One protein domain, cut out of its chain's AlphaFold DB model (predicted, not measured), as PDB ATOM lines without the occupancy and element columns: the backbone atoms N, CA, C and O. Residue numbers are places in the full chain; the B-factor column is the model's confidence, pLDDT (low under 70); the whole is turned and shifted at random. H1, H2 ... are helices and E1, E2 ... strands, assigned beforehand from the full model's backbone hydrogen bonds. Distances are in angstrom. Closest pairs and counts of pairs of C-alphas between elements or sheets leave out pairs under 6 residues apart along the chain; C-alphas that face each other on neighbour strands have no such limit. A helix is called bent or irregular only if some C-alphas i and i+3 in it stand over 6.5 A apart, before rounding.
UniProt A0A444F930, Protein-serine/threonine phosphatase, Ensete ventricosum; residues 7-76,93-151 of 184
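AT A GLANCE: This is residues 7 to 76 and 93 to 151 of the 184 residues of the protein "Protein-serine/threonine phosphatase" of Ensete ventricosum (UniProt A0A444F930). A small parallel sheet of E1, E2 and E5, with H1 over one face and H6 and H5 on the other, makes one half; beyond it H2 and H4 run side by side in opposite ways, with short H3 near one end of the pair and the hairpin E3 and E4 completing the second half. Few contacts join the halves, among them H4 with H1. The 129 printed residues include six named helices and five named strands, in the order E1 H1 E2 E3 E4 H2 H3 H4 H5 E5 H6; the class is mixed, helices and strands. The whole is compact, with a radius of gyration of the C-alphas of 15.8 A, yet elongated, spanning 58 by 34 by 22 A.

HOW THE PARTS SIT: Start at E1, residues 7 to 11, the inner strand between E2, residues 31 to 36, and E5, residues 131 to 134. Its parallel neighbours stand at 19 degrees for E2, with N 9 and O 33 at 2.8 A, and 14 degrees for E5, with N 8 and O 131 at 2.8 A. H1, residues 17 to 27, is on this sheet over E2 and E1, at a height of 8.1 A; E1, H1 and E2 form a strand-helix-strand unit, parallel strands with a helix between, its crossover right-handed. Find H5, residues 120 to 126, and H6, residues 137 to 145, on the opposite face, heights 8.0 A and 8.6 A, giving three layers, helices on both faces. E3, residues 41 to 47, and E4, residues 50 to 54, are an antiparallel hairpin, with N 43 and O 52 at 2.9 A. H2, residues 60 to 70, touches H4, residues 103 to 113, at a shallow tilt of 19 degrees, closest C-alphas Tyr 60 and Leu 111 at 5.8 A. H4 touches H1 at a steep tilt of 41 degrees, closest C-alphas Ala 23 and Val 113 at 6.1 A. H3, residues 97 to 100, is close to but not clearly touching H4, closest C-alphas Tyr 98 and Leu 104 at 5.8 A. Every O i to N i+4 pair is within hydrogen-bond range in H1, H2, H4 and H6; H5 has 0 of 3, but 2 of 4 O i to N i+3 pairs, and H3 is too short.

IN THESE COORDINATES: Find C-alpha 7 at (-8.909, -49.859, 25.618), where E1 begins. E2 is 17.8 A long, E3 16.3 A, H1 15.6 A, H2 and H4 15.4 A each. H5 is irregular, C-alphas 122 and 125 being 7.8 A apart. H6 ends at C-alpha 145, (7.945, -41.836, 23.996).

THE WHOLE: The C-alphas farthest apart, Tyr 75 and Phe 151, are 58.9 A apart. Residues 77 to 92 are not printed, leaving 13.8 A between C-alphas 76 and 93. Of the links printed whole, H4 to H5 is short and the others are tight. Residues 71 to 76, 93 to 97 and 146 to 151 have pLDDT under 70; the mean of the printed part is 84.8.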
ATOM      1  N   TYR A   7      -9.545 -50.017  26.920       90.88
ATOM      2  CA  TYR A   7      -8.909 -49.859  25.618       90.88
ATOM      3  C   TYR A   7      -8.721 -48.385  25.253       90.88
ATOM      4  O   TYR A   7      -9.624 -47.569  25.436       90.88
ATOM      5  N   ALA A   8      -7.584 -48.045  24.651       92.81
ATOM      6  CA  ALA A   8      -7.360 -46.754  24.009       92.81
ATOM      7  C   ALA A   8      -7.097 -46.920  22.511       92.81
ATOM      8  O   ALA A   8      -6.218 -47.674  22.105       92.81
ATOM      9  N   MET A   9      -7.826 -46.165  21.693       93.50
ATOM     10  CA  MET A   9      -7.694 -46.128  20.235       93.50
ATOM     11  C   MET A   9      -7.012 -44.824  19.824       93.50
ATOM     12  O   MET A   9      -7.595 -43.751  19.972       93.50
ATOM     13  N   VAL A  10      -5.791 -44.870  19.296       91.06
ATOM     14  CA  VAL A  10      -4.976 -43.661  19.088       91.06
ATOM     15  C   VAL A  10      -4.587 -43.496  17.621       91.06
ATOM     16  O   VAL A  10      -3.941 -44.360  17.030       91.06
ATOM     17  N   CYS A  11      -4.960 -42.367  17.014       91.62
ATOM     18  CA  CYS A  11      -4.490 -41.974  15.678       91.62
ATOM     19  C   CYS A  11      -3.871 -40.565  15.701       91.62
ATOM     20  O   CYS A  11      -3.543 -40.061  16.767       91.62
ATOM     21  N   SER A  12      -3.683 -39.918  14.545       92.94
ATOM     22  CA  SER A  12      -3.096 -38.569  14.488       92.94
ATOM     23  C   SER A  12      -4.061 -37.470  14.966       92.94
ATOM     24  O   SER A  12      -3.786 -36.788  15.950       92.94
ATOM     25  N   SER A  13      -5.229 -37.316  14.328       94.69
ATOM     26  CA  SER A  13      -6.165 -36.202  14.600       94.69
ATOM     27  C   SER A  13      -7.413 -36.588  15.396       94.69
ATOM     28  O   SER A  13      -8.293 -35.759  15.590       94.69
ATOM     29  N   ASN A  14      -7.528 -37.846  15.823       97.19
ATOM     30  CA  ASN A  14      -8.718 -38.379  16.486       97.19
ATOM     31  C   ASN A  14     -10.040 -38.122  15.727       97.19
ATOM     32  O   ASN A  14     -11.029 -37.663  16.298       97.19
ATOM     33  N   GLN A  15     -10.033 -38.369  14.415       92.19
ATOM     34  CA  GLN A  15     -11.172 -38.086  13.530       92.19
ATOM     35  C   GLN A  15     -11.744 -39.340  12.880       92.19
ATOM     36  O   GLN A  15     -12.939 -39.580  12.994       92.19
ATOM     37  N   ASN A  16     -10.912 -40.138  12.204       92.56
ATOM     38  CA  ASN A  16     -11.390 -41.278  11.420       92.56
ATOM     39  C   ASN A  16     -11.127 -42.621  12.118       92.56
ATOM     40  O   ASN A  16     -11.940 -43.049  12.928       92.56
ATOM     41  N   ARG A  17      -9.967 -43.249  11.879       90.25
ATOM     42  CA  ARG A  17      -9.640 -44.612  12.352       90.25
ATOM     43  C   ARG A  17      -9.866 -44.846  13.850       90.25
ATOM     44  O   ARG A  17     -10.544 -45.799  14.215       90.25
ATOM     45  N   SER A  18      -9.362 -43.960  14.717       90.62
ATOM     46  CA  SER A  18      -9.555 -44.112  16.169       90.62
ATOM     47  C   SER A  18     -11.018 -43.995  16.592       90.62
ATOM     48  O   SER A  18     -11.436 -44.661  17.532       90.62
ATOM     49  N   MET A  19     -11.792 -43.147  15.915       95.81
ATOM     50  CA  MET A  19     -13.197 -42.902  16.232       95.81
ATOM     51  C   MET A  19     -14.114 -43.981  15.671       95.81
ATOM     52  O   MET A  19     -15.099 -44.312  16.323       95.81
ATOM     53  N   GLU A  20     -13.782 -44.556  14.514       89.69
ATOM     54  CA  GLU A  20     -14.489 -45.718  13.974       89.69
ATOM     55  C   GLU A  20     -14.300 -46.930  14.893       89.69
ATOM     56  O   GLU A  20     -15.278 -47.527  15.340       89.69
ATOM     57  N   ALA A  21     -13.055 -47.217  15.290       88.25
ATOM     58  CA  ALA A  21     -12.770 -48.273  16.257       88.25
ATOM     59  C   ALA A  21     -13.463 -48.011  17.604       88.25
ATOM     60  O   ALA A  21     -14.099 -48.908  18.151       88.25
ATOM     61  N   HIS A  22     -13.415 -46.777  18.120       95.50
ATOM     62  CA  HIS A  22     -14.145 -46.413  19.337       95.50
ATOM     63  C   HIS A  22     -15.642 -46.696  19.177       95.50
ATOM     64  O   HIS A  22     -16.221 -47.369  20.027       95.50
ATOM     65  N   ALA A  23     -16.273 -46.216  18.102       90.88
ATOM     66  CA  ALA A  23     -17.696 -46.421  17.859       90.88
ATOM     67  C   ALA A  23     -18.059 -47.913  17.839       90.88
ATOM     68  O   ALA A  23     -19.043 -48.297  18.468       90.88
ATOM     69  N   LEU A  24     -17.253 -48.740  17.170       91.50
ATOM     70  CA  LEU A  24     -17.447 -50.185  17.099       91.50
ATOM     71  C   LEU A  24     -17.324 -50.845  18.480       91.50
ATOM     72  O   LEU A  24     -18.263 -51.496  18.936       91.50
ATOM     73  N   LEU A  25     -16.211 -50.636  19.188       90.31
ATOM     74  CA  LEU A  25     -15.994 -51.238  20.509       90.31
ATOM     75  C   LEU A  25     -17.036 -50.772  21.535       90.31
ATOM     76  O   LEU A  25     -17.532 -51.576  22.325       90.31
ATOM     77  N   LYS A  26     -17.431 -49.497  21.491       94.38
ATOM     78  CA  LYS A  26     -18.459 -48.944  22.381       94.38
ATOM     79  C   LYS A  26     -19.820 -49.605  22.155       94.38
ATOM     80  O   LYS A  26     -20.505 -49.906  23.128       94.38
ATOM     81  N   ARG A  27     -20.198 -49.890  20.900       92.94
ATOM     82  CA  ARG A  27     -21.440 -50.626  20.576       92.94
ATOM     83  C   ARG A  27     -21.444 -52.053  21.131       92.94
ATOM     84  O   ARG A  27     -22.510 -52.559  21.457       92.94
ATOM     85  N   HIS A  28     -20.274 -52.669  21.286       93.12
ATOM     86  CA  HIS A  28     -20.116 -53.993  21.897       93.12
ATOM     87  C   HIS A  28     -19.901 -53.957  23.423       93.12
ATOM     88  O   HIS A  28     -19.635 -54.991  24.031       93.12
ATOM     89  N   GLY A  29     -20.026 -52.790  24.065       93.62
ATOM     90  CA  GLY A  29     -19.975 -52.663  25.526       93.62
ATOM     91  C   GLY A  29     -18.570 -52.686  26.139       93.62
ATOM     92  O   GLY A  29     -18.442 -52.777  27.367       93.62
ATOM     93  N   PHE A  30     -17.517 -52.581  25.324       92.06
ATOM     94  CA  PHE A  30     -16.145 -52.440  25.816       92.06
ATOM     95  C   PHE A  30     -15.929 -51.075  26.482       92.06
ATOM     96  O   PHE A  30     -16.539 -50.077  26.094       92.06
ATOM     97  N   ASP A  31     -15.048 -51.031  27.485       94.31
ATOM     98  CA  ASP A  31     -14.565 -49.766  28.041       94.31
ATOM     99  C   ASP A  31     -13.470 -49.224  27.117       94.31
ATOM    100  O   ASP A  31     -12.361 -49.756  27.068       94.31
ATOM    101  N   VAL A  32     -13.817 -48.229  26.303       95.62
ATOM    102  CA  VAL A  32     -12.954 -47.716  25.240       95.62
ATOM    103  C   VAL A  32     -12.907 -46.195  25.254       95.62
ATOM    104  O   VAL A  32     -13.915 -45.511  25.408       95.62
ATOM    105  N   SER A  33     -11.709 -45.657  25.060       96.69
ATOM    106  CA  SER A  33     -11.448 -44.238  24.817       96.69
ATOM    107  C   SER A  33     -10.633 -44.063  23.537       96.69
ATOM    108  O   SER A  33     -10.083 -45.020  22.992       96.69
ATOM    109  N   SER A  34     -10.575 -42.845  22.999       96.88
ATOM    110  CA  SER A  34      -9.845 -42.571  21.753       96.88
ATOM    111  C   SER A  34      -9.109 -41.242  21.778       96.88
ATOM    112  O   SER A  34      -9.585 -40.295  22.393       96.88
ATOM    113  N   TYR A  35      -7.973 -41.149  21.089       97.69
ATOM    114  CA  TYR A  35      -7.092 -39.981  21.165       97.69
ATOM    115  C   TYR A  35      -6.378 -39.677  19.848       97.69
ATOM    116  O   TYR A  35      -6.359 -40.482  18.910       97.69
ATOM    117  N   GLY A  36      -5.804 -38.476  19.793       96.56
ATOM    118  CA  GLY A  36      -4.956 -37.986  18.714       96.56
ATOM    119  C   GLY A  36      -3.571 -37.621  19.238       96.56
ATOM    120  O   GLY A  36      -3.485 -37.003  20.291       96.56
ATOM    121  N   THR A  37      -2.495 -37.973  18.540       94.81
ATOM    122  CA  THR A  37      -1.125 -37.570  18.925       94.81
ATOM    123  C   THR A  37      -0.627 -36.313  18.225       94.81
ATOM    124  O   THR A  37       0.420 -35.783  18.601       94.81
ATOM    125  N   GLY A  38      -1.336 -35.846  17.194       93.81
ATOM    126  CA  GLY A  38      -0.938 -34.687  16.407       93.81
ATOM    127  C   GLY A  38      -0.834 -33.405  17.238       93.81
ATOM    128  O   GLY A  38      -1.319 -33.311  18.364       93.81
ATOM    129  N   ALA A  39      -0.213 -32.382  16.652       93.81
ATOM    130  CA  ALA A  39      -0.258 -31.033  17.217       93.81
ATOM    131  C   ALA A  39      -1.666 -30.425  17.090       93.81
ATOM    132  O   ALA A  39      -2.144 -29.779  18.009       93.81
ATOM    133  N   HIS A  40      -2.334 -30.685  15.961       95.69
ATOM    134  CA  HIS A  40      -3.662 -30.163  15.648       95.69
ATOM    135  C   HIS A  40      -4.519 -31.250  14.995       95.69
ATOM    136  O   HIS A  40      -4.013 -32.220  14.410       95.69
ATOM    137  N   VAL A  41      -5.829 -31.053  15.044       96.25
ATOM    138  CA  VAL A  41      -6.814 -31.852  14.324       96.25
ATOM    139  C   VAL A  41      -6.840 -31.379  12.875       96.25
ATOM    140  O   VAL A  41      -7.104 -30.210  12.609       96.25
ATOM    141  N   LYS A  42      -6.559 -32.275  11.928       93.44
ATOM    142  CA  LYS A  42      -6.549 -31.964  10.495       93.44
ATOM    143  C   LYS A  42      -7.661 -32.728   9.789       93.44
ATOM    144  O   LYS A  42      -7.756 -33.948   9.913       93.44
ATOM    145  N   LEU A  43      -8.474 -32.006   9.029       90.25
ATOM    146  CA  LEU A  43      -9.465 -32.550   8.107       90.25
ATOM    147  C   LEU A  43      -9.096 -32.137   6.675       90.25
ATOM    148  O   LEU A  43      -8.552 -31.046   6.483       90.25
ATOM    149  N   PRO A  44      -9.387 -32.970   5.658       88.00
ATOM    150  CA  PRO A  44      -9.217 -32.555   4.272       88.00
ATOM    151  C   PRO A  44      -9.976 -31.251   3.998       88.00
ATOM    152  O   PRO A  44     -11.078 -31.046   4.513       88.00
ATOM    153  N   GLY A  45      -9.369 -30.360   3.221       85.25
ATOM    154  CA  GLY A  45      -9.972 -29.095   2.811       85.25
ATOM    155  C   GLY A  45     -10.055 -28.972   1.293       85.25
ATOM    156  O   GLY A  45     -10.070 -29.992   0.596       85.25
ATOM    157  N   PRO A  46     -10.155 -27.746   0.753       76.25
ATOM    158  CA  PRO A  46     -10.347 -27.547  -0.674       76.25
ATOM    159  C   PRO A  46      -9.202 -28.102  -1.532       76.25
ATOM    160  O   PRO A  46      -9.427 -28.573  -2.646       76.25
ATOM    161  N   SER A  47      -7.985 -28.089  -1.006       76.62
ATOM    162  CA  SER A  47      -6.808 -28.631  -1.667       76.62
ATOM    163  C   SER A  47      -5.934 -29.383  -0.665       76.62
ATOM    164  O   SER A  47      -6.076 -29.231   0.549       76.62
ATOM    165  N   LEU A  48      -4.986 -30.186  -1.161       75.62
ATOM    166  CA  LEU A  48      -3.997 -30.862  -0.306       75.62
ATOM    167  C   LEU A  48      -3.143 -29.876   0.510       75.62
ATOM    168  O   LEU A  48      -2.597 -30.250   1.545       75.62
ATOM    169  N   ARG A  49      -3.011 -28.630   0.035       84.19
ATOM    170  CA  ARG A  49      -2.223 -27.570   0.681       84.19
ATOM    171  C   ARG A  49      -3.033 -26.764   1.696       84.19
ATOM    172  O   ARG A  49      -2.440 -26.087   2.525       84.19
ATOM    173  N   GLU A  50      -4.357 -26.876   1.657       85.25
ATOM    174  CA  GLU A  50      -5.281 -26.088   2.474       85.25
ATOM    175  C   GLU A  50      -6.196 -27.021   3.281       85.25
ATOM    176  O   GLU A  50      -7.391 -27.126   2.990       85.25
ATOM    177  N   PRO A  51      -5.660 -27.765   4.269       90.69
ATOM    178  CA  PRO A  51      -6.484 -28.562   5.168       90.69
ATOM    179  C   PRO A  51      -7.292 -27.662   6.111       90.69
ATOM    180  O   PRO A  51      -6.860 -26.569   6.473       90.69
ATOM    181  N   ASN A  52      -8.429 -28.163   6.589       92.62
ATOM    182  CA  ASN A  52      -9.114 -27.543   7.719       92.62
ATOM    183  C   ASN A  52      -8.404 -27.972   9.009       92.62
ATOM    184  O   ASN A  52      -8.301 -29.170   9.290       92.62
ATOM    185  N   VAL A  53      -7.894 -27.006   9.769       95.25
ATOM    186  CA  VAL A  53      -7.110 -27.242  10.986       95.25
ATOM    187  C   VAL A  53      -7.878 -26.715  12.190       95.25
ATOM    188  O   VAL A  53      -8.383 -25.598  12.149       95.25
ATOM    189  N   TYR A  54      -7.947 -27.521  13.245       97.25
ATOM    190  CA  TYR A  54      -8.623 -27.193  14.497       97.25
ATOM    191  C   TYR A  54      -7.763 -27.593  15.691       97.25
ATOM    192  O   TYR A  54      -6.964 -28.534  15.609       97.25
ATOM    193  N   ASP A  55      -7.991 -26.943  16.824       97.94
ATOM    194  CA  ASP A  55      -7.378 -27.337  18.085       97.94
ATOM    195  C   ASP A  55      -8.076 -28.561  18.681       97.94
ATOM    196  O   ASP A  55      -9.288 -28.773  18.520       97.94
ATOM    197  N   PHE A  56      -7.310 -29.376  19.405       97.62
ATOM    198  CA  PHE A  56      -7.897 -30.408  20.255       97.62
ATOM    199  C   PHE A  56      -8.817 -29.760  21.297       97.62
ATOM    200  O   PHE A  56      -8.544 -28.675  21.796       97.62
ATOM    201  N   GLY A  57      -9.939 -30.414  21.598       97.00
ATOM    202  CA  GLY A  57     -11.007 -29.836  22.419       97.00
ATOM    203  C   GLY A  57     -12.084 -29.079  21.632       97.00
ATOM    204  O   GLY A  57     -13.182 -28.908  22.160       97.00
ATOM    205  N   THR A  58     -11.852 -28.721  20.361       97.88
ATOM    206  CA  THR A  58     -12.895 -28.124  19.505       97.88
ATOM    207  C   THR A  58     -14.072 -29.098  19.345       97.88
ATOM    208  O   THR A  58     -13.870 -30.202  18.834       97.88
ATOM    209  N   PRO A  59     -15.312 -28.748  19.734       98.38
ATOM    210  CA  PRO A  59     -16.439 -29.673  19.637       98.38
ATOM    211  C   PRO A  59     -16.684 -30.152  18.202       98.38
ATOM    212  O   PRO A  59     -16.688 -29.353  17.263       98.38
ATOM    213  N   TYR A  60     -16.986 -31.443  18.013       98.06
ATOM    214  CA  TYR A  60     -17.300 -31.981  16.681       98.06
ATOM    215  C   TYR A  60     -18.507 -31.289  16.041       98.06
ATOM    216  O   TYR A  60     -18.582 -31.205  14.818       98.06
ATOM    217  N   LYS A  61     -19.419 -30.748  16.858       96.75
ATOM    218  CA  LYS A  61     -20.608 -30.024  16.402       96.75
ATOM    219  C   LYS A  61     -20.208 -28.723  15.730       96.75
ATOM    220  O   LYS A  61     -20.683 -28.432  14.643       96.75
ATOM    221  N   PHE A  62     -19.283 -27.998  16.352       96.81
ATOM    222  CA  PHE A  62     -18.742 -26.770  15.797       96.81
ATOM    223  C   PHE A  62     -18.048 -27.038  14.456       96.81
ATOM    224  O   PHE A  62     -18.418 -26.430  13.458       96.81
ATOM    225  N   MET A  63     -17.138 -28.022  14.401       95.25
ATOM    226  CA  MET A  63     -16.464 -28.407  13.149       95.25
ATOM    227  C   MET A  63     -17.463 -28.818  12.057       95.25
ATOM    228  O   MET A  63     -17.311 -28.448  10.896       95.25
ATOM    229  N   HIS A  64     -18.495 -29.583  12.418       94.00
ATOM    230  CA  HIS A  64     -19.539 -30.009  11.488       94.00
ATOM    231  C   HIS A  64     -20.324 -28.819  10.926       94.00
ATOM    232  O   HIS A  64     -20.499 -28.718   9.711       94.00
ATOM    233  N   ASP A  65     -20.785 -27.920  11.792       93.00
ATOM    234  CA  ASP A  65     -21.614 -26.783  11.400       93.00
ATOM    235  C   ASP A  65     -20.806 -25.760  10.587       93.00
ATOM    236  O   ASP A  65     -21.308 -25.234   9.593       93.00
ATOM    237  N   GLU A  66     -19.536 -25.535  10.932       92.12
ATOM    238  CA  GLU A  66     -18.631 -24.675  10.165       92.12
ATOM    239  C   GLU A  66     -18.398 -25.213   8.746       92.12
ATOM    240  O   GLU A  66     -18.575 -24.483   7.768       92.12
ATOM    241  N   LEU A  67     -18.051 -26.500   8.609       89.38
ATOM    242  CA  LEU A  67     -17.822 -27.114   7.298       89.38
ATOM    243  C   LEU A  67     -19.102 -27.189   6.463       89.38
ATOM    244  O   LEU A  67     -19.046 -27.002   5.250       89.38
ATOM    245  N   ARG A  68     -20.255 -27.399   7.106       86.06
ATOM    246  CA  ARG A  68     -21.563 -27.330   6.447       86.06
ATOM    247  C   ARG A  68     -21.857 -25.923   5.916       86.06
ATOM    248  O   ARG A  68     -22.423 -25.801   4.839       86.06
ATOM    249  N   ARG A  69     -21.486 -24.856   6.637       85.31
ATOM    250  CA  ARG A  69     -21.698 -23.466   6.179       85.31
ATOM    251  C   ARG A  69     -20.719 -23.027   5.094       85.31
ATOM    252  O   ARG A  69     -21.092 -22.207   4.264       85.31
ATOM    253  N   LYS A  70     -19.486 -23.541   5.109       80.44
ATOM    254  CA  LYS A  70     -18.457 -23.255   4.090       80.44
ATOM    255  C   LYS A  70     -18.806 -23.807   2.707       80.44
ATOM    256  O   LYS A  70     -18.214 -23.376   1.724       80.44
ATOM    257  N   ASP A  71     -19.735 -24.752   2.639       67.62
ATOM    258  CA  ASP A  71     -20.158 -25.396   1.402       67.62
ATOM    259  C   ASP A  71     -21.688 -25.513   1.395       67.62
ATOM    260  O   ASP A  71     -22.224 -26.602   1.632       67.62
ATOM    261  N   PRO A  72     -22.401 -24.376   1.247       57.50
ATOM    262  CA  PRO A  72     -23.851 -24.390   1.191       57.50
ATOM    263  C   PRO A  72     -24.264 -25.224  -0.021       57.50
ATOM    264  O   PRO A  72     -23.894 -24.902  -1.150       57.50
ATOM    265  N   ASP A  73     -25.003 -26.309   0.228       54.81
ATOM    266  CA  ASP A  73     -25.599 -27.138  -0.815       54.81
ATOM    267  C   ASP A  73     -26.316 -26.213  -1.813       54.81
ATOM    268  O   ASP A  73     -27.276 -25.515  -1.470       54.81
ATOM    269  N   LEU A  74     -25.830 -26.178  -3.057       47.81
ATOM    270  CA  LEU A  74     -26.564 -25.581  -4.160       47.81
ATOM    271  C   LEU A  74     -27.759 -26.512  -4.428       47.81
ATOM    272  O   LEU A  74     -27.649 -27.470  -5.186       47.81
ATOM    273  N   TYR A  75     -28.868 -26.212  -3.748       44.00
ATOM    274  CA  TYR A  75     -30.175 -26.880  -3.752       44.00
ATOM    275  C   TYR A  75     -30.225 -28.276  -3.102       44.00
ATOM    276  O   TYR A  75     -30.013 -29.299  -3.744       44.00
ATOM    277  N   ASP A  76     -30.664 -28.316  -1.840       48.38
ATOM    278  CA  ASP A  76     -31.260 -29.500  -1.188       48.38
ATOM    279  C   ASP A  76     -32.767 -29.634  -1.543       48.38
ATOM    280  O   ASP A  76     -33.538 -30.255  -0.813       48.38
ATOM    281  N   GLY A  93     -22.344 -31.769 -11.581       44.47
ATOM    282  CA  GLY A  93     -21.436 -32.186 -10.512       44.47
ATOM    283  C   GLY A  93     -21.103 -31.239  -9.362       44.47
ATOM    284  O   GLY A  93     -20.183 -31.594  -8.629       44.47
ATOM    285  N   VAL A  94     -21.815 -30.141  -9.107       46.50
ATOM    286  CA  VAL A  94     -21.544 -29.320  -7.904       46.50
ATOM    287  C   VAL A  94     -22.357 -29.826  -6.703       46.50
ATOM    288  O   VAL A  94     -23.279 -29.178  -6.232       46.50
ATOM    289  N   GLY A  95     -22.054 -31.039  -6.238       51.31
ATOM    290  CA  GLY A  95     -22.494 -31.493  -4.914       51.31
ATOM    291  C   GLY A  95     -21.494 -31.033  -3.852       51.31
ATOM    292  O   GLY A  95     -20.293 -31.049  -4.134       51.31
ATOM    293  N   CYS A  96     -21.971 -30.665  -2.655       60.44
ATOM    294  CA  CYS A  96     -21.140 -30.250  -1.518       60.44
ATOM    295  C   CYS A  96     -19.947 -31.209  -1.326       60.44
ATOM    296  O   CYS A  96     -20.109 -32.417  -1.106       60.44
ATOM    297  N   ARG A  97     -18.726 -30.677  -1.428       68.94
ATOM    298  CA  ARG A  97     -17.440 -31.381  -1.328       68.94
ATOM    299  C   ARG A  97     -17.345 -32.156  -0.025       68.94
ATOM    300  O   ARG A  97     -16.958 -33.320  -0.060       68.94
ATOM    301  N   TYR A  98     -17.743 -31.542   1.092       74.94
ATOM    302  CA  TYR A  98     -17.689 -32.162   2.424       74.94
ATOM    303  C   TYR A  98     -18.761 -33.242   2.651       74.94
ATOM    304  O   TYR A  98     -18.589 -34.137   3.483       74.94
ATOM    305  N   LYS A  99     -19.871 -33.174   1.906       72.81
ATOM    306  CA  LYS A  99     -20.916 -34.210   1.876       72.81
ATOM    307  C   LYS A  99     -20.452 -35.395   1.028       72.81
ATOM    308  O   LYS A  99     -20.555 -36.538   1.463       72.81
ATOM    309  N   ARG A 100     -19.863 -35.121  -0.144       74.50
ATOM    310  CA  ARG A 100     -19.393 -36.131  -1.106       74.50
ATOM    311  C   ARG A 100     -18.137 -36.877  -0.653       74.50
ATOM    312  O   ARG A 100     -18.028 -38.065  -0.920       74.50
ATOM    313  N   ASN A 101     -17.209 -36.206   0.031       78.75
ATOM    314  CA  ASN A 101     -15.985 -36.822   0.560       78.75
ATOM    315  C   ASN A 101     -16.172 -37.484   1.940       78.75
ATOM    316  O   ASN A 101     -15.197 -37.881   2.570       78.75
ATOM    317  N   GLY A 102     -17.409 -37.554   2.443       85.19
ATOM    318  CA  GLY A 102     -17.732 -38.252   3.686       85.19
ATOM    319  C   GLY A 102     -17.343 -37.528   4.980       85.19
ATOM    320  O   GLY A 102     -17.601 -38.070   6.055       85.19
ATOM    321  N   ILE A 103     -16.798 -36.305   4.938       87.50
ATOM    322  CA  ILE A 103     -16.385 -35.579   6.155       87.50
ATOM    323  C   ILE A 103     -17.583 -35.205   7.035       87.50
ATOM    324  O   ILE A 103     -17.520 -35.390   8.251       87.50
ATOM    325  N   LEU A 104     -18.689 -34.720   6.460       89.25
ATOM    326  CA  LEU A 104     -19.883 -34.390   7.255       89.25
ATOM    327  C   LEU A 104     -20.503 -35.640   7.917       89.25
ATOM    328  O   LEU A 104     -20.723 -35.605   9.132       89.25
ATOM    329  N   PRO A 105     -20.725 -36.766   7.200       89.06
ATOM    330  CA  PRO A 105     -21.096 -38.035   7.828       89.06
ATOM    331  C   PRO A 105     -20.120 -38.501   8.920       89.06
ATOM    332  O   PRO A 105     -20.560 -38.909   9.995       89.06
ATOM    333  N   MET A 106     -18.807 -38.390   8.686       92.38
ATOM    334  CA  MET A 106     -17.768 -38.746   9.660       92.38
ATOM    335  C   MET A 106     -17.894 -37.924  10.950       92.38
ATOM    336  O   MET A 106     -17.885 -38.481  12.050       92.38
ATOM    337  N   LEU A 107     -18.054 -36.604  10.841       93.62
ATOM    338  CA  LEU A 107     -18.229 -35.726  12.000       93.62
ATOM    339  C   LEU A 107     -19.548 -35.999  12.730       93.62
ATOM    340  O   LEU A 107     -19.575 -36.010  13.961       93.62
ATOM    341  N   LYS A 108     -20.622 -36.305  11.991       93.69
ATOM    342  CA  LYS A 108     -21.906 -36.729  12.566       93.69
ATOM    343  C   LYS A 108     -21.778 -38.034  13.358       93.69
ATOM    344  O   LYS A 108     -22.354 -38.143  14.438       93.69
ATOM    345  N   ARG A 109     -20.997 -39.008  12.874       94.38
ATOM    346  CA  ARG A 109     -20.656 -40.221  13.639       94.38
ATOM    347  C   ARG A 109     -19.889 -39.859  14.909       94.38
ATOM    348  O   ARG A 109     -20.251 -40.325  15.985       94.38
ATOM    349  N   ASN A 110     -18.853 -39.026  14.797       96.38
ATOM    350  CA  ASN A 110     -18.000 -38.649  15.928       96.38
ATOM    351  C   ASN A 110     -18.791 -37.976  17.054       96.38
ATOM    352  O   ASN A 110     -18.571 -38.294  18.222       96.38
ATOM    353  N   LEU A 111     -19.770 -37.143  16.691       96.25
ATOM    354  CA  LEU A 111     -20.729 -36.538  17.614       96.25
ATOM    355  C   LEU A 111     -21.508 -37.555  18.449       96.25
ATOM    356  O   LEU A 111     -21.743 -37.321  19.631       96.25
ATOM    357  N   GLY A 112     -21.888 -38.690  17.857       95.88
ATOM    358  CA  GLY A 112     -22.561 -39.776  18.574       95.88
ATOM    359  C   GLY A 112     -21.642 -40.554  19.523       95.88
ATOM    360  O   GLY A 112     -22.121 -41.312  20.365       95.88
ATOM    361  N   VAL A 113     -20.322 -40.386  19.405       96.75
ATOM    362  CA  VAL A 113     -19.332 -41.091  20.226       96.75
ATOM    363  C   VAL A 113     -18.907 -40.244  21.425       96.75
ATOM    364  O   VAL A 113     -18.984 -40.737  22.555       96.75
ATOM    365  N   LYS A 114     -18.462 -38.999  21.192       97.56
ATOM    366  CA  LYS A 114     -18.034 -38.043  22.231       97.56
ATOM    367  C   LYS A 114     -18.068 -36.593  21.731       97.56
ATOM    368  O   LYS A 114     -18.171 -36.354  20.535       97.56
ATOM    369  N   ASN A 115     -17.933 -35.623  22.639       97.88
ATOM    370  CA  ASN A 115     -18.099 -34.198  22.320       97.88
ATOM    371  C   ASN A 115     -16.985 -33.605  21.437       97.88
ATOM    372  O   ASN A 115     -17.271 -32.844  20.514       97.88
ATOM    373  N   ALA A 116     -15.721 -33.934  21.714       98.25
ATOM    374  CA  ALA A 116     -14.564 -33.291  21.089       98.25
ATOM    375  C   ALA A 116     -13.388 -34.269  20.906       98.25
ATOM    376  O   ALA A 116     -13.273 -35.246  21.658       98.25
ATOM    377  N   PRO A 117     -12.490 -34.028  19.934       98.19
ATOM    378  CA  PRO A 117     -11.253 -34.776  19.807       98.19
ATOM    379  C   PRO A 117     -10.337 -34.462  20.993       98.19
ATOM    380  O   PRO A 117     -10.032 -33.305  21.268       98.19
ATOM    381  N   GLN A 118      -9.878 -35.508  21.678       97.88
ATOM    382  CA  GLN A 118      -8.920 -35.419  22.781       97.88
ATOM    383  C   GLN A 118      -7.510 -35.761  22.304       97.88
ATOM    384  O   GLN A 118      -7.329 -36.627  21.439       97.88
ATOM    385  N   ARG A 119      -6.528 -35.087  22.891       96.38
ATOM    386  CA  ARG A 119      -5.112 -35.294  22.620       96.38
ATOM    387  C   ARG A 119      -4.543 -36.353  23.564       96.38
ATOM    388  O   ARG A 119      -4.918 -36.403  24.728       96.38
ATOM    389  N   TRP A 120      -3.678 -37.226  23.054       93.69
ATOM    390  CA  TRP A 120      -3.106 -38.340  23.819       93.69
ATOM    391  C   TRP A 120      -2.225 -37.844  24.961       93.69
ATOM    392  O   TRP A 120      -2.310 -38.352  26.069       93.69
ATOM    393  N   GLN A 121      -1.413 -36.827  24.689       89.38
ATOM    394  CA  GLN A 121      -0.468 -36.251  25.640       89.38
ATOM    395  C   GLN A 121      -1.157 -35.627  26.865       89.38
ATOM    396  O   GLN A 121      -0.533 -35.508  27.913       89.38
ATOM    397  N   ASP A 122      -2.446 -35.295  26.750       91.06
ATOM    398  CA  ASP A 122      -3.216 -34.590  27.776       91.06
ATOM    399  C   ASP A 122      -4.214 -35.530  28.495       91.06
ATOM    400  O   ASP A 122      -5.126 -35.078  29.184       91.06
ATOM    401  N   ASN A 123      -4.065 -36.855  28.346       88.12
ATOM    402  CA  ASN A 123      -5.024 -37.851  28.846       88.12
ATOM    403  C   ASN A 123      -4.812 -38.295  30.305       88.12
ATOM    404  O   ASN A 123      -5.435 -39.264  30.738       88.12
ATOM    405  N   ALA A 124      -3.957 -37.612  31.072       80.50
ATOM    406  CA  ALA A 124      -3.612 -38.012  32.439       80.50
ATOM    407  C   ALA A 124      -4.845 -38.156  33.352       80.50
ATOM    408  O   ALA A 124      -4.903 -39.066  34.178       80.50
ATOM    409  N   ALA A 125      -5.853 -37.299  33.162       81.44
ATOM    410  CA  ALA A 125      -7.104 -37.336  33.918       81.44
ATOM    411  C   ALA A 125      -7.982 -38.556  33.589       81.44
ATOM    412  O   ALA A 125      -8.800 -38.958  34.414       81.44
ATOM    413  N   ASP A 126      -7.806 -39.163  32.412       82.75
ATOM    414  CA  ASP A 126      -8.611 -40.304  31.993       82.75
ATOM    415  C   ASP A 126      -8.132 -41.604  32.649       82.75
ATOM    416  O   ASP A 126      -8.879 -42.573  32.634       82.75
ATOM    417  N   GLY A 127      -6.943 -41.653  33.258       82.00
ATOM    418  CA  GLY A 127      -6.397 -42.834  33.937       82.00
ATOM    419  C   GLY A 127      -5.708 -43.843  33.007       82.00
ATOM    420  O   GLY A 127      -5.428 -43.575  31.839       82.00
ATOM    421  N   CYS A 128      -5.396 -45.027  33.540       83.31
ATOM    422  CA  CYS A 128      -4.650 -46.056  32.812       83.31
ATOM    423  C   CYS A 128      -5.518 -46.838  31.810       83.31
ATOM    424  O   CYS A 128      -6.740 -46.943  31.953       83.31
ATOM    425  N   PHE A 129      -4.847 -47.409  30.807       85.88
ATOM    426  CA  PHE A 129      -5.416 -48.283  29.779       85.88
ATOM    427  C   PHE A 129      -4.634 -49.594  29.768       85.88
ATOM    428  O   PHE A 129      -3.403 -49.547  29.785       85.88
ATOM    429  N   ASP A 130      -5.334 -50.724  29.694       86.00
ATOM    430  CA  ASP A 130      -4.716 -52.052  29.615       86.00
ATOM    431  C   ASP A 130      -4.193 -52.340  28.205       86.00
ATOM    432  O   ASP A 130      -3.134 -52.935  28.028       86.00
ATOM    433  N   VAL A 131      -4.936 -51.892  27.187       85.50
ATOM    434  CA  VAL A 131      -4.597 -52.109  25.777       85.50
ATOM    435  C   VAL A 131      -4.635 -50.784  25.030       85.50
ATOM    436  O   VAL A 131      -5.655 -50.096  25.012       85.50
ATOM    437  N   VAL A 132      -3.534 -50.435  24.364       87.69
ATOM    438  CA  VAL A 132      -3.450 -49.257  23.494       87.69
ATOM    439  C   VAL A 132      -3.237 -49.716  22.057       87.69
ATOM    440  O   VAL A 132      -2.259 -50.393  21.754       87.69
ATOM    441  N   VAL A 133      -4.156 -49.341  21.172       86.50
ATOM    442  CA  VAL A 133      -4.101 -49.642  19.740       86.50
ATOM    443  C   VAL A 133      -3.766 -48.367  18.986       86.50
ATOM    444  O   VAL A 133      -4.480 -47.365  19.083       86.50
ATOM    445  N   THR A 134      -2.690 -48.407  18.210       85.25
ATOM    446  CA  THR A 134      -2.270 -47.313  17.337       85.25
ATOM    447  C   THR A 134      -2.490 -47.692  15.877       85.25
ATOM    448  O   THR A 134      -2.398 -48.856  15.496       85.25
ATOM    449  N   PHE A 135      -2.814 -46.704  15.043       80.69
ATOM    450  CA  PHE A 135      -3.147 -46.944  13.631       80.69
ATOM    451  C   PHE A 135      -2.025 -46.558  12.654       80.69
ATOM    452  O   PHE A 135      -2.191 -46.707  11.446       80.69
ATOM    453  N   GLU A 136      -0.904 -46.027  13.146       79.19
ATOM    454  CA  GLU A 136       0.272 -45.645  12.352       79.19
ATOM    455  C   GLU A 136       1.544 -45.832  13.179       79.19
ATOM    456  O   GLU A 136       1.538 -45.578  14.384       79.19
ATOM    457  N   GLU A 137       2.654 -46.155  12.519       79.31
ATOM    458  CA  GLU A 137       3.968 -46.287  13.158       79.31
ATOM    459  C   GLU A 137       4.420 -44.988  13.846       79.31
ATOM    460  O   GLU A 137       4.847 -44.996  14.996       79.31
ATOM    461  N   LYS A 138       4.223 -43.827  13.206       81.94
ATOM    462  CA  LYS A 138       4.549 -42.528  13.823       81.94
ATOM    463  C   LYS A 138       3.741 -42.261  15.095       81.94
ATOM    464  O   LYS A 138       4.257 -41.687  16.046       81.94
ATOM    465  N   VAL A 139       2.470 -42.670  15.112       82.62
ATOM    466  CA  VAL A 139       1.603 -42.540  16.293       82.62
ATOM    467  C   VAL A 139       2.078 -43.487  17.392       82.62
ATOM    468  O   VAL A 139       2.119 -43.081  18.548       82.62
ATOM    469  N   PHE A 140       2.477 -44.710  17.031       84.62
ATOM    470  CA  PHE A 140       3.084 -45.668  17.952       84.62
ATOM    471  C   PHE A 140       4.322 -45.088  18.642       84.62
ATOM    472  O   PHE A 140       4.352 -45.067  19.869       84.62
ATOM    473  N   ASN A 141       5.263 -44.526  17.876       82.00
ATOM    474  CA  ASN A 141       6.490 -43.929  18.417       82.00
ATOM    475  C   ASN A 141       6.195 -42.811  19.435       82.00
ATOM    476  O   ASN A 141       6.743 -42.801  20.530       82.00
ATOM    477  N   ILE A 142       5.230 -41.933  19.149       85.44
ATOM    478  CA  ILE A 142       4.836 -40.871  20.092       85.44
ATOM    479  C   ILE A 142       4.202 -41.445  21.372       85.44
ATOM    480  O   ILE A 142       4.429 -40.940  22.472       85.44
ATOM    481  N   VAL A 143       3.378 -42.489  21.242       82.31
ATOM    482  CA  VAL A 143       2.705 -43.123  22.386       82.31
ATOM    483  C   VAL A 143       3.712 -43.788  23.327       82.31
ATOM    484  O   VAL A 143       3.530 -43.704  24.543       82.31
ATOM    485  N   ILE A 144       4.757 -44.423  22.784       80.00
ATOM    486  CA  ILE A 144       5.819 -45.046  23.587       80.00
ATOM    487  C   ILE A 144       6.776 -44.009  24.190       80.00
ATOM    488  O   ILE A 144       7.217 -44.204  25.314       80.00
ATOM    489  N   GLU A 145       7.062 -42.902  23.499       73.94
ATOM    490  CA  GLU A 145       7.945 -41.836  23.996       73.94
ATOM    491  C   GLU A 145       7.318 -41.046  25.156       73.94
ATOM    492  O   GLU A 145       8.002 -40.683  26.111       73.94
ATOM    493  N   GLY A 146       6.007 -40.785  25.099       58.72
ATOM    494  CA  GLY A 146       5.292 -39.959  26.084       58.72
ATOM    495  C   GLY A 146       5.034 -40.626  27.439       58.72
ATOM    496  O   GLY A 146       4.500 -39.994  28.348       58.72
ATOM    497  N   ARG A 147       5.386 -41.900  27.595       54.91
ATOM    498  CA  ARG A 147       5.328 -42.617  28.869       54.91
ATOM    499  C   ARG A 147       6.743 -43.082  29.168       54.91
ATOM    500  O   ARG A 147       7.351 -43.729  28.326       54.91
ATOM    501  N   SER A 148       7.267 -42.777  30.356       39.72
ATOM    502  CA  SER A 148       8.536 -43.326  30.846       39.72
ATOM    503  C   SER A 148       8.424 -44.846  31.011       39.72
ATOM    504  O   SER A 148       8.322 -45.370  32.116       39.72
ATOM    505  N   PHE A 149       8.418 -45.582  29.903       42.66
ATOM    506  CA  PHE A 149       8.517 -47.029  29.874       42.66
ATOM    507  C   PHE A 149       9.985 -47.408  30.106       42.66
ATOM    508  O   PHE A 149      10.656 -47.941  29.228       42.66
ATOM    509  N   LEU A 150      10.471 -47.201  31.336       36.69
ATOM    510  CA  LEU A 150      11.705 -47.821  31.848       36.69
ATOM    511  C   LEU A 150      11.651 -49.368  31.808       36.69
ATOM    512  O   LEU A 150      12.637 -50.032  32.096       36.69
ATOM    513  N   PHE A 151      10.518 -49.954  31.409       35.22
ATOM    514  CA  PHE A 151      10.301 -51.390  31.253       35.22
ATOM    515  C   PHE A 151      10.536 -51.938  29.837       35.22
ATOM    516  O   PHE A 151      10.481 -53.153  29.654       35.22
TER     517      PHE A 151